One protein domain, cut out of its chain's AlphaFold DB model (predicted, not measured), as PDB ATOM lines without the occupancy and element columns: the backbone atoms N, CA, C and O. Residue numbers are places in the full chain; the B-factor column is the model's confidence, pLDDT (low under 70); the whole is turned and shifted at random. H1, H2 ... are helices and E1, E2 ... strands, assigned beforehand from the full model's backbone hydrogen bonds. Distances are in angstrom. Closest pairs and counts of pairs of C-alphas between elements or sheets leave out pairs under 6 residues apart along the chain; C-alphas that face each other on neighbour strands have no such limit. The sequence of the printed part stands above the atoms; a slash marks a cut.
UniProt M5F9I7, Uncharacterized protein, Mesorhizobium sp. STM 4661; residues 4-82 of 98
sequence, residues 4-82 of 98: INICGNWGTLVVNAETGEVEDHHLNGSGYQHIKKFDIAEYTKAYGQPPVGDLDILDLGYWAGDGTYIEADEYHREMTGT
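This is residues 4 to 82 of the 98 residues of an uncharacterized protein of Mesorhizobium sp. STM 4661 (UniProt M5F9I7). What shape do the parts make? A twisted sheet of four strands, E3, E2, E1 and E5, forms one wall, and a short two-stranded ribbon stands edge-on over one of its faces, with E4 nearer to the wall and E6 farther out. The helices H1 and H2 lie off the sheet, apart from each other, toward one end of the domain. What are its make-up and size? The printed part has 79 residues with six named strands and two named helices, in the order E1 E2 E3 E4 H1 E5 E6 H2; the larger sheet is mixed, the ribbon antiparallel, and the class is mixed, helices and strands. It is compact, with a radius of gyration of the C-alphas of 11.6 A, and rounded, spanning 31 by 24 by 23 A.

Where is the larger sheet? E3 is residues 22 to 27, 12.6 A long; E2 is residues 11 to 16, 16.7 A; E1 is residues 4 to 8, 13.2 A, beginning at C-alpha 4 (-4.705, 35.063, -36.808). E5 is residues 54 to 56, 7.0 A. Where are the other elements? E4 is residues 35 to 38, 8.0 A, and E6 is residues 62 to 64, 6.6 A. H1 is residues 40 to 47, 10.6 A, and H2 is residues 74 to 80, 10.0 A, ending at C-alpha 80 (10.467, 40.191, -30.896).

How are the sheet's strands joined? E1, E2 and E3 form a meander, each strand the antiparallel neighbour of the one before, with N 6 and O 13 at 2.9 A and N 14 and O 24 at 3.0 A within hydrogen-bond range. E1 and E2 are a hairpin, as are E2 and E3. E5 is an edge strand parallel to E1 at 39 degrees, with N 7 and O 55 at 2.8 A. How does the ribbon stand? E4 and E6 are antiparallel neighbours at 158 degrees, with N 63 and O 37 at 2.8 A. The closest C-alphas of E3 and E4 are those of Val 22 and Lys 36, 5.3 A, while E6 is apart from E1, E2 and E3. And the helices? H1 and H2 are not on the larger sheet, and in both every O i to N i+4 pair is within hydrogen-bond range.

How far does it reach? The two C-alphas farthest apart, those of Asp 66 and Thr 82, are 33.6 A apart. Is anything cut, or any link long? The printed part has no cut, and no link is long. Where is confidence low? Residues 74 to 82 are under 70 in pLDDT, against a mean of 86.3 over the printed part.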
ATOM      1  N   ILE A   4      -5.812  35.077 -37.761       93.62
ATOM      2  CA  ILE A   4      -4.705  35.063 -36.808       93.62
ATOM      3  C   ILE A   4      -5.275  35.117 -35.397       93.62
ATOM      4  O   ILE A   4      -6.373  35.642 -35.180       93.62
ATOM      5  N   ASN A   5      -4.523  34.583 -34.445       94.31
ATOM      6  CA  ASN A   5      -4.873  34.666 -33.037       94.31
ATOM      7  C   ASN A   5      -3.997  35.721 -32.382       94.31
ATOM      8  O   ASN A   5      -2.774  35.645 -32.464       94.31
ATOM      9  N   ILE A   6      -4.620  36.684 -31.715       92.38
ATOM     10  CA  ILE A   6      -3.902  37.652 -30.894       92.38
ATOM     11  C   ILE A   6      -4.070  37.242 -29.440       92.38
ATOM     12  O   ILE A   6      -5.177  37.264 -28.898       92.38
ATOM     13  N   CYS A   7      -2.975  36.812 -28.834       91.75
ATOM     14  CA  CYS A   7      -2.934  36.218 -27.511       91.75
ATOM     15  C   CYS A   7      -2.365  37.204 -26.493       91.75
ATOM     16  O   CYS A   7      -1.512  38.032 -26.794       91.75
ATOM     17  N   GLY A   8      -2.824  37.087 -25.254       86.00
ATOM     18  CA  GLY A   8      -2.242  37.796 -24.127       86.00
ATOM     19  C   GLY A   8      -2.833  37.314 -22.809       86.00
ATOM     20  O   GLY A   8      -3.611  36.359 -22.760       86.00
ATOM     21  N   ASN A   9      -2.494  37.999 -21.720       85.06
ATOM     22  CA  ASN A   9      -2.872  37.584 -20.368       85.06
ATOM     23  C   ASN A   9      -4.401  37.492 -20.147       85.06
ATOM     24  O   ASN A   9      -4.873  36.712 -19.324       85.06
ATOM     25  N   TRP A  10      -5.201  38.265 -20.890       86.00
ATOM     26  CA  TRP A  10      -6.662  38.301 -20.722       86.00
ATOM     27  C   TRP A  10      -7.439  37.394 -21.686       86.00
ATOM     28  O   TRP A  10      -8.674  37.366 -21.631       86.00
ATOM     29  N   GLY A  11      -6.740  36.616 -22.516       91.19
ATOM     30  CA  GLY A  11      -7.322  35.642 -23.436       91.19
ATOM     31  C   GLY A  11      -6.822  35.792 -24.869       91.19
ATOM     32  O   GLY A  11      -5.770  36.380 -25.117       91.19
ATOM     33  N   THR A  12      -7.606  35.258 -25.802       93.88
ATOM     34  CA  THR A  12      -7.295  35.231 -27.234       93.88
ATOM     35  C   THR A  12      -8.389  35.927 -28.032       93.88
ATOM     36  O   THR A  12      -9.581  35.737 -27.781       93.88
ATOM     37  N   LEU A  13      -7.978  36.726 -29.009       94.69
ATOM     38  CA  LEU A  13      -8.846  37.386 -29.976       94.69
ATOM     39  C   LEU A  13      -8.638  36.722 -31.333       94.69
ATOM     40  O   LEU A  13      -7.498  36.595 -31.783       94.69
ATOM     41  N   VAL A  14      -9.725  36.316 -31.982       95.94
ATOM     42  CA  VAL A  14      -9.677  35.808 -33.356       95.94
ATOM     43  C   VAL A  14      -9.845  36.995 -34.288       95.94
ATOM     44  O   VAL A  14     -10.836  37.723 -34.198       95.94
ATOM     45  N   VAL A  15      -8.862  37.209 -35.157       96.25
ATOM     46  CA  VAL A  15      -8.766  38.417 -35.977       96.25
ATOM     47  C   VAL A  15      -8.673  38.051 -37.448       96.25
ATOM     48  O   VAL A  15      -7.930  37.150 -37.843       96.25
ATOM     49  N   ASN A  16      -9.409  38.793 -38.271       95.56
ATOM     50  CA  ASN A  16      -9.306  38.713 -39.715       95.56
ATOM     51  C   ASN A  16      -7.912  39.170 -40.168       95.56
ATOM     52  O   ASN A  16      -7.537  40.327 -39.969       95.56
ATOM     53  N   ALA A  17      -7.141  38.283 -40.798       91.50
ATOM     54  CA  ALA A  17      -5.745  38.561 -41.139       91.50
ATOM     55  C   ALA A  17      -5.573  39.629 -42.238       91.50
ATOM     56  O   ALA A  17      -4.476  40.150 -42.414       91.50
ATOM     57  N   GLU A  18      -6.630  39.951 -42.988       91.75
ATOM     58  CA  GLU A  18      -6.593  40.957 -44.056       91.75
ATOM     59  C   GLU A  18      -7.044  42.332 -43.554       91.75
ATOM     60  O   GLU A  18      -6.440  43.349 -43.895       91.75
ATOM     61  N   THR A  19      -8.109  42.377 -42.749       94.62
ATOM     62  CA  THR A  19      -8.722  43.642 -42.312       94.62
ATOM     63  C   THR A  19      -8.285  44.078 -40.920       94.62
ATOM     64  O   THR A  19      -8.404  45.262 -40.598       94.62
ATOM     65  N   GLY A  20      -7.796  43.152 -40.093       94.81
ATOM     66  CA  GLY A  20      -7.503  43.374 -38.681       94.81
ATOM     67  C   GLY A  20      -8.735  43.421 -37.783       94.81
ATOM     68  O   GLY A  20      -8.596  43.705 -36.597       94.81
ATOM     69  N   GLU A  21      -9.938  43.191 -38.308       96.75
ATOM     70  CA  GLU A  21     -11.168  43.212 -37.514       96.75
ATOM     71  C   GLU A  21     -11.227  42.020 -36.557       96.75
ATOM     72  O   GLU A  21     -10.905  40.891 -36.930       96.75
ATOM     73  N   VAL A  22     -11.638  42.278 -35.314       96.00
ATOM     74  CA  VAL A  22     -11.853  41.219 -34.324       96.00
ATOM     75  C   VAL A  22     -13.190  40.540 -34.607       96.00
ATOM     76  O   VAL A  22     -14.238  41.186 -34.574       96.00
ATOM     77  N   GLU A  23     -13.146  39.236 -34.853       95.81
ATOM     78  CA  GLU A  23     -14.308  38.414 -35.198       95.81
ATOM     79  C   GLU A  23     -14.836  37.615 -33.997       95.81
ATOM     80  O   GLU A  23     -16.042  37.392 -33.907       95.81
ATOM     81  N   ASP A  24     -13.961  37.219 -33.062       95.19
ATOM     82  CA  ASP A  24     -14.349  36.507 -31.837       95.19
ATOM     83  C   ASP A  24     -13.438  36.840 -30.637       95.19
ATOM     84  O   ASP A  24     -12.272  37.220 -30.786       95.19
ATOM     85  N   HIS A  25     -13.982  36.666 -29.431       93.38
ATOM     86  CA  HIS A  25     -13.370  36.980 -28.140       93.38
ATOM     87  C   HIS A  25     -13.391  35.742 -27.230       93.38
ATOM     88  O   HIS A  25     -14.389  35.455 -26.567       93.38
ATOM     89  N   HIS A  26     -12.259  35.048 -27.097       92.75
ATOM     90  CA  HIS A  26     -12.077  33.953 -26.137       92.75
ATOM     91  C   HIS A  26     -11.356  34.461 -24.887       92.75
ATOM     92  O   HIS A  26     -10.141  34.316 -24.736       92.75
ATOM     93  N   LEU A  27     -12.106  35.115 -24.000       89.38
ATOM     94  CA  LEU A  27     -11.530  35.862 -22.884       89.38
ATOM     95  C   LEU A  27     -11.692  35.152 -21.546       89.38
ATOM     96  O   LEU A  27     -12.759  34.637 -21.220       89.38
ATOM     97  N   ASN A  28     -10.651  35.250 -20.722       84.56
ATOM     98  CA  ASN A  28     -10.672  34.821 -19.323       84.56
ATOM     99  C   ASN A  28     -11.036  35.985 -18.371       84.56
ATOM    100  O   ASN A  28     -11.011  35.828 -17.151       84.56
ATOM    101  N   GLY A  29     -11.372  37.160 -18.923       80.50
ATOM    102  CA  GLY A  29     -11.731  38.384 -18.203       80.50
ATOM    103  C   GLY A  29     -12.263  39.487 -19.132       80.50
ATOM    104  O   GLY A  29     -12.618  39.230 -20.281       80.50
ATOM    105  N   SER A  30     -12.326  40.734 -18.653       81.62
ATOM    106  CA  SER A  30     -12.838  41.882 -19.432       81.62
ATOM    107  C   SER A  30     -11.759  42.682 -20.173       81.62
ATOM    108  O   SER A  30     -12.093  43.604 -20.919       81.62
ATOM    109  N   GLY A  31     -10.480  42.327 -20.002       80.38
ATOM    110  CA  GLY A  31      -9.337  43.123 -20.456       80.38
ATOM    111  C   GLY A  31      -9.342  43.470 -21.946       80.38
ATOM    112  O   GLY A  31      -8.952  44.575 -22.290       80.38
ATOM    113  N   TYR A  32      -9.843  42.590 -22.819       88.38
ATOM    114  CA  TYR A  32      -9.796  42.794 -24.278       88.38
ATOM    115  C   TYR A  32     -11.166  42.996 -24.950       88.38
ATOM    116  O   TYR A  32     -11.247  43.125 -26.168       88.38
ATOM    117  N   GLN A  33     -12.266  43.067 -24.189       91.06
ATOM    118  CA  GLN A  33     -13.630  43.170 -24.754       91.06
ATOM    119  C   GLN A  33     -13.863  44.446 -25.579       91.06
ATOM    120  O   GLN A  33     -14.720  44.500 -26.470       91.06
ATOM    121  N   HIS A  34     -13.111  45.493 -25.254       91.19
ATOM    122  CA  HIS A  34     -13.205  46.789 -25.903       91.19
ATOM    123  C   HIS A  34     -12.411  46.853 -27.211       91.19
ATOM    124  O   HIS A  34     -12.628  47.782 -27.977       91.19
ATOM    125  N   ILE A  35     -11.536  45.890 -27.501       93.75
ATOM    126  CA  ILE A  35     -10.711  45.896 -28.711       93.75
ATOM    127  C   ILE A  35     -11.558  45.447 -29.897       93.75
ATOM    128  O   ILE A  35     -12.240  44.418 -29.825       93.75
ATOM    129  N   LYS A  36     -11.543  46.240 -30.974       93.75
ATOM    130  CA  LYS A  36     -12.357  45.994 -32.176       93.75
ATOM    131  C   LYS A  36     -11.538  45.733 -33.426       93.75
ATOM    132  O   LYS A  36     -12.036  45.069 -34.333       93.75
ATOM    133  N   LYS A  37     -10.310  46.246 -33.486       95.69
ATOM    134  CA  LYS A  37      -9.469  46.138 -34.673       95.69
ATOM    135  C   LYS A  37      -7.988  46.249 -34.321       95.69
ATOM    136  O   LYS A  37      -7.650  47.074 -33.482       95.69
ATOM    137  N   PHE A  38      -7.133  45.493 -34.997       95.81
ATOM    138  CA  PHE A  38      -5.672  45.581 -34.927       95.81
ATOM    139  C   PHE A  38      -5.078  46.218 -36.186       95.81
ATOM    140  O   PHE A  38      -5.620  46.061 -37.285       95.81
ATOM    141  N   ASP A  39      -3.955  46.925 -36.042       94.94
ATOM    142  CA  ASP A  39      -3.228  47.537 -37.156       94.94
ATOM    143  C   ASP A  39      -2.274  46.542 -37.826       94.94
ATOM    144  O   ASP A  39      -1.058  46.511 -37.626       94.94
ATOM    145  N   ILE A  40      -2.867  45.699 -38.665       93.00
ATOM    146  CA  ILE A  40      -2.145  44.702 -39.457       93.00
ATOM    147  C   ILE A  40      -1.218  45.351 -40.496       93.00
ATOM    148  O   ILE A  40      -0.169  44.797 -40.847       93.00
ATOM    149  N   ALA A  41      -1.586  46.533 -40.994       91.69
ATOM    150  CA  ALA A  41      -0.790  47.254 -41.977       91.69
ATOM    151  C   ALA A  41       0.510  47.771 -41.347       91.69
ATOM    152  O   ALA A  41       1.575  47.649 -41.958       91.69
ATOM    153  N   GLU A  42       0.442  48.286 -40.118       89.62
ATOM    154  CA  GLU A  42       1.617  48.688 -39.351       89.62
ATOM    155  C   GLU A  42       2.550  47.502 -39.081       89.62
ATOM    156  O   GLU A  42       3.744  47.593 -39.372       89.62
ATOM    157  N   TYR A  43       2.015  46.365 -38.625       87.88
ATOM    158  CA  TYR A  43       2.802  45.141 -38.428       87.88
ATOM    159  C   TYR A  43       3.525  44.715 -39.713       87.88
ATOM    160  O   TYR A  43       4.735  44.486 -39.721       87.88
ATOM    161  N   THR A  44       2.804  44.678 -40.837       88.06
ATOM    162  CA  THR A  44       3.372  44.291 -42.137       88.06
ATOM    163  C   THR A  44       4.483  45.244 -42.573       88.06
ATOM    164  O   THR A  44       5.499  44.812 -43.118       88.06
ATOM    165  N   LYS A  45       4.324  46.546 -42.308       85.88
ATOM    166  CA  LYS A  45       5.351  47.557 -42.582       85.88
ATOM    167  C   LYS A  45       6.589  47.370 -41.697       85.88
ATOM    168  O   LYS A  45       7.696  47.544 -42.197       85.88
ATOM    169  N   ALA A  46       6.404  47.035 -40.420       81.50
ATOM    170  CA  ALA A  46       7.492  46.850 -39.461       81.50
ATOM    171  C   ALA A  46       8.323  45.588 -39.753       81.50
ATOM    172  O   ALA A  46       9.550  45.642 -39.727       81.50
ATOM    173  N   TYR A  47       7.665  44.474 -40.081       79.19
ATOM    174  CA  TYR A  47       8.315  43.165 -40.217       79.19
ATOM    175  C   TYR A  47       8.507  42.698 -41.668       79.19
ATOM    176  O   TYR A  47       9.122  41.660 -41.906       79.19
ATOM    177  N   GLY A  48       7.992  43.439 -42.654       84.06
ATOM    178  CA  GLY A  48       8.136  43.127 -44.081       84.06
ATOM    179  C   GLY A  48       7.338  41.905 -44.554       84.06
ATOM    180  O   GLY A  48       7.552  41.431 -45.669       84.06
ATOM    181  N   GLN A  49       6.432  41.389 -43.723       84.88
ATOM    182  CA  GLN A  49       5.618  40.208 -44.002       84.88
ATOM    183  C   GLN A  49       4.254  40.305 -43.305       84.88
ATOM    184  O   GLN A  49       4.159  40.946 -42.256       84.88
ATOM    185  N   PRO A  50       3.200  39.680 -43.859       87.56
ATOM    186  CA  PRO A  50       1.897  39.651 -43.208       87.56
ATOM    187  C   PRO A  50       1.946  38.847 -41.896       87.56
ATOM    188  O   PRO A  50       2.753  37.918 -41.774       87.56
ATOM    189  N   PRO A  51       1.075  39.162 -40.923       86.38
ATOM    190  CA  PRO A  51       0.941  38.368 -39.709       86.38
ATOM    191  C   PRO A  51       0.412  36.966 -40.029       86.38
ATOM    192  O   PRO A  51      -0.496  36.800 -40.846       86.38
ATOM    193  N   VAL A  52       0.968  35.949 -39.370       87.19
ATOM    194  CA  VAL A  52       0.562  34.547 -39.524       87.19
ATOM    195  C   VAL A  52       0.585  33.837 -38.171       87.19
ATOM    196  O   VAL A  52       1.523  34.011 -37.401       87.19
ATOM    197  N   GLY A  53      -0.420  32.999 -37.910       86.94
ATOM    198  CA  GLY A  53      -0.491  32.189 -36.691       86.94
ATOM    199  C   GLY A  53      -0.877  32.983 -35.441       86.94
ATOM    200  O   GLY A  53      -1.777  33.823 -35.491       86.94
ATOM    201  N   ASP A  54      -0.216  32.659 -34.330       90.00
ATOM    202  CA  ASP A  54      -0.450  33.263 -33.021       90.00
ATOM    203  C   ASP A  54       0.563  34.395 -32.791       90.00
ATOM    204  O   ASP A  54       1.770  34.187 -32.932       90.00
ATOM    205  N   LEU A  55       0.069  35.576 -32.426       87.50
ATOM    206  CA  LEU A  55       0.860  36.772 -32.134       87.50
ATOM    207  C   LEU A  55       0.572  37.274 -30.724       87.50
ATOM    208  O   LEU A  55      -0.521  37.042 -30.197       87.50
ATOM    209  N   ASP A  56       1.524  37.990 -30.128       87.50
ATOM    210  CA  ASP A  56       1.262  38.678 -28.871       87.50
ATOM    211  C   ASP A  56       0.495  39.980 -29.131       87.50
ATOM    212  O   ASP A  56       0.713  40.684 -30.121       87.50
ATOM    213  N   ILE A  57      -0.428  40.319 -28.234       87.62
ATOM    214  CA  ILE A  57      -1.181  41.571 -28.302       87.62
ATOM    215  C   ILE A  57      -0.278  42.808 -28.291       87.62
ATOM    216  O   ILE A  57      -0.643  43.828 -28.868       87.62
ATOM    217  N   LEU A  58       0.896  42.718 -27.663       85.81
ATOM    218  CA  LEU A  58       1.856  43.813 -27.573       85.81
ATOM    219  C   LEU A  58       2.631  44.043 -28.878       85.81
ATOM    220  O   LEU A  58       3.174  45.131 -29.070       85.81
ATOM    221  N   ASP A  59       2.641  43.076 -29.803       83.19
ATOM    222  CA  ASP A  59       3.290  43.224 -31.113       83.19
ATOM    223  C   ASP A  59       2.516  44.177 -32.050       83.19
ATOM    224  O   ASP A  59       3.042  44.647 -33.073       83.19
ATOM    225  N   LEU A  60       1.255  44.473 -31.724       88.94
ATOM    226  CA  LEU A  60       0.286  45.108 -32.611       88.94
ATOM    227  C   LEU A  60      -0.339  46.347 -31.971       88.94
ATOM    228  O   LEU A  60      -0.801  46.316 -30.834       88.94
ATOM    229  N   GLY A  61      -0.433  47.426 -32.748       92.44
ATOM    230  CA  GLY A  61      -1.305  48.537 -32.393       92.44
ATOM    231  C   GLY A  61      -2.764  48.135 -32.594       92.44
ATOM    232  O   GLY A  61      -3.071  47.233 -33.384       92.44
ATOM    233  N   TYR A  62      -3.686  48.779 -31.885       94.56
ATOM    234  CA  TYR A  62      -5.108  48.461 -31.978       94.56
ATOM    235  C   TYR A  62      -6.023  49.656 -31.729       94.56
ATOM    236  O   TYR A  62      -5.664  50.641 -31.090       94.56
ATOM    237  N   TRP A  63      -7.256  49.542 -32.222       93.38
ATOM    238  CA  TRP A  63      -8.343  50.471 -31.942       93.38
ATOM    239  C   TRP A  63      -9.264  49.912 -30.860       93.38
ATOM    240  O   TRP A  63      -9.809  48.801 -30.971       93.38
ATOM    241  N   ALA A  64      -9.473  50.723 -29.828       89.38
ATOM    242  CA  ALA A  64     -10.495  50.510 -28.820       89.38
ATOM    243  C   ALA A  64     -11.896  50.840 -29.370       89.38
ATOM    244  O   ALA A  64     -12.065  51.463 -30.420       89.38
ATOM    245  N   GLY A  65     -12.933  50.403 -28.655       83.56
ATOM    246  CA  GLY A  65     -14.330  50.525 -29.078       83.56
ATOM    247  C   GLY A  65     -14.857  51.960 -29.130       83.56
ATOM    248  O   GLY A  65     -15.908  52.190 -29.719       83.56
ATOM    249  N   ASP A  66     -14.137  52.912 -28.541       87.88
ATOM    250  CA  ASP A  66     -14.387  54.352 -28.645       87.88
ATOM    251  C   ASP A  66     -13.656  55.006 -29.836       87.88
ATOM    252  O   ASP A  66     -13.796  56.206 -30.064       87.88
ATOM    253  N   GLY A  67     -12.899  54.223 -30.613       86.81
ATOM    254  CA  GLY A  67     -12.096  54.685 -31.741       86.81
ATOM    255  C   GLY A  67     -10.698  55.177 -31.363       86.81
ATOM    256  O   GLY A  67      -9.940  55.543 -32.263       86.81
ATOM    257  N   THR A  68     -10.330  55.170 -30.077       89.81
ATOM    258  CA  THR A  68      -8.978  55.525 -29.630       89.81
ATOM    259  C   THR A  68      -7.972  54.512 -30.169       89.81
ATOM    260  O   THR A  68      -8.172  53.302 -30.041       89.81
ATOM    261  N   TYR A  69      -6.892  55.008 -30.772       92.31
ATOM    262  CA  TYR A  69      -5.772  54.182 -31.206       92.31
ATOM    263  C   TYR A  69      -4.758  54.021 -30.072       92.31
ATOM    264  O   TYR A  69      -4.390  55.002 -29.426       92.31
ATOM    265  N   ILE A  70      -4.326  52.786 -29.849       90.00
ATOM    266  CA  ILE A  70      -3.284  52.410 -28.902       90.00
ATOM    267  C   ILE A  70      -2.147  51.816 -29.725       90.00
ATOM    268  O   ILE A  70      -2.333  50.821 -30.424       90.00
ATOM    269  N   GLU A  71      -0.991  52.470 -29.678       89.75
ATOM    270  CA  GLU A  71       0.220  52.016 -30.361       89.75
ATOM    271  C   GLU A  71       0.706  50.690 -29.765       89.75
ATOM    272  O   GLU A  71       0.472  50.393 -28.591       89.75
ATOM    273  N   ALA A  72       1.381  49.885 -30.587       84.69
ATOM    274  CA  ALA A  72       2.070  48.709 -30.079       84.69
ATOM    275  C   ALA A  72       3.179  49.103 -29.107       84.69
ATOM    276  O   ALA A  72       3.734  50.201 -29.181       84.69
ATOM    277  N   ASP A  73       3.569  48.164 -28.255       78.94
ATOM    278  CA  ASP A  73       4.675  48.385 -27.341       78.94
ATOM    279  C   ASP A  73       6.005  48.351 -28.117       78.94
ATOM    280  O   ASP A  73       6.434  47.305 -28.614       78.94
ATOM    281  N   GLU A  74       6.652  49.514 -28.252       69.69
ATOM    282  CA  GLU A  74       7.922  49.656 -28.978       69.69
ATOM    283  C   GLU A  74       9.025  48.758 -28.395       69.69
ATOM    284  O   GLU A  74       9.781  48.145 -29.150       69.69
ATOM    285  N   TYR A  75       9.081  48.611 -27.067       64.56
ATOM    286  CA  TYR A  75      10.078  47.777 -26.395       64.56
ATOM    287  C   TYR A  75       9.825  46.287 -26.648       64.56
ATOM    288  O   TYR A  75      10.763  45.525 -26.893       64.56
ATOM    289  N   HIS A  76       8.559  45.865 -26.646       61.44
ATOM    290  CA  HIS A  76       8.187  44.494 -26.988       61.44
ATOM    291  C   HIS A  76       8.522  44.176 -28.452       61.44
ATOM    292  O   HIS A  76       9.165  43.163 -28.723       61.44
ATOM    293  N   ARG A  77       8.201  45.083 -29.386       61.81
ATOM    294  CA  ARG A  77       8.533  44.925 -30.814       61.81
ATOM    295  C   ARG A  77      10.035  44.800 -31.070       61.81
ATOM    296  O   ARG A  77      10.456  43.940 -31.846       61.81
ATOM    297  N   GLU A  78      10.854  45.634 -30.425       59.97
ATOM    298  CA  GLU A  78      12.316  45.553 -30.536       59.97
ATOM    299  C   GLU A  78      12.848  44.193 -30.055       59.97
ATOM    300  O   GLU A  78      13.741  43.617 -30.679       59.97
ATOM    301  N   MET A  79      12.260  43.633 -28.997       58.88
ATOM    302  CA  MET A  79      12.634  42.320 -28.471       58.88
ATOM    303  C   MET A  79      12.200  41.180 -29.409       58.88
ATOM    304  O   MET A  79      13.033  40.328 -29.738       58.88
ATOM    305  N   THR A  80      10.966  41.190 -29.928       57.38
ATOM    306  CA  THR A  80      10.467  40.191 -30.896       57.38
ATOM    307  C   THR A  80      11.308  40.182 -32.184       57.38
ATOM    308  O   THR A  80      11.691  39.122 -32.686       57.38
ATOM    309  N   GLY A  81      11.712  41.360 -32.678       52.81
ATOM    310  CA  GLY A  81      12.571  41.511 -33.861       52.81
ATOM    311  C   GLY A  81      13.985  40.923 -33.726       52.81
ATOM    312  O   GLY A  81      14.639  40.664 -34.738       52.81
ATOM    313  N   THR A  82      14.461  40.659 -32.502       50.50
ATOM    314  CA  THR A  82      15.791  40.068 -32.237       50.50
ATOM    315  C   THR A  82      15.779  38.548 -32.039       50.50
ATOM    316  O   THR A  82      16.823  37.953 -31.765       50.50
TER     317      THR A  82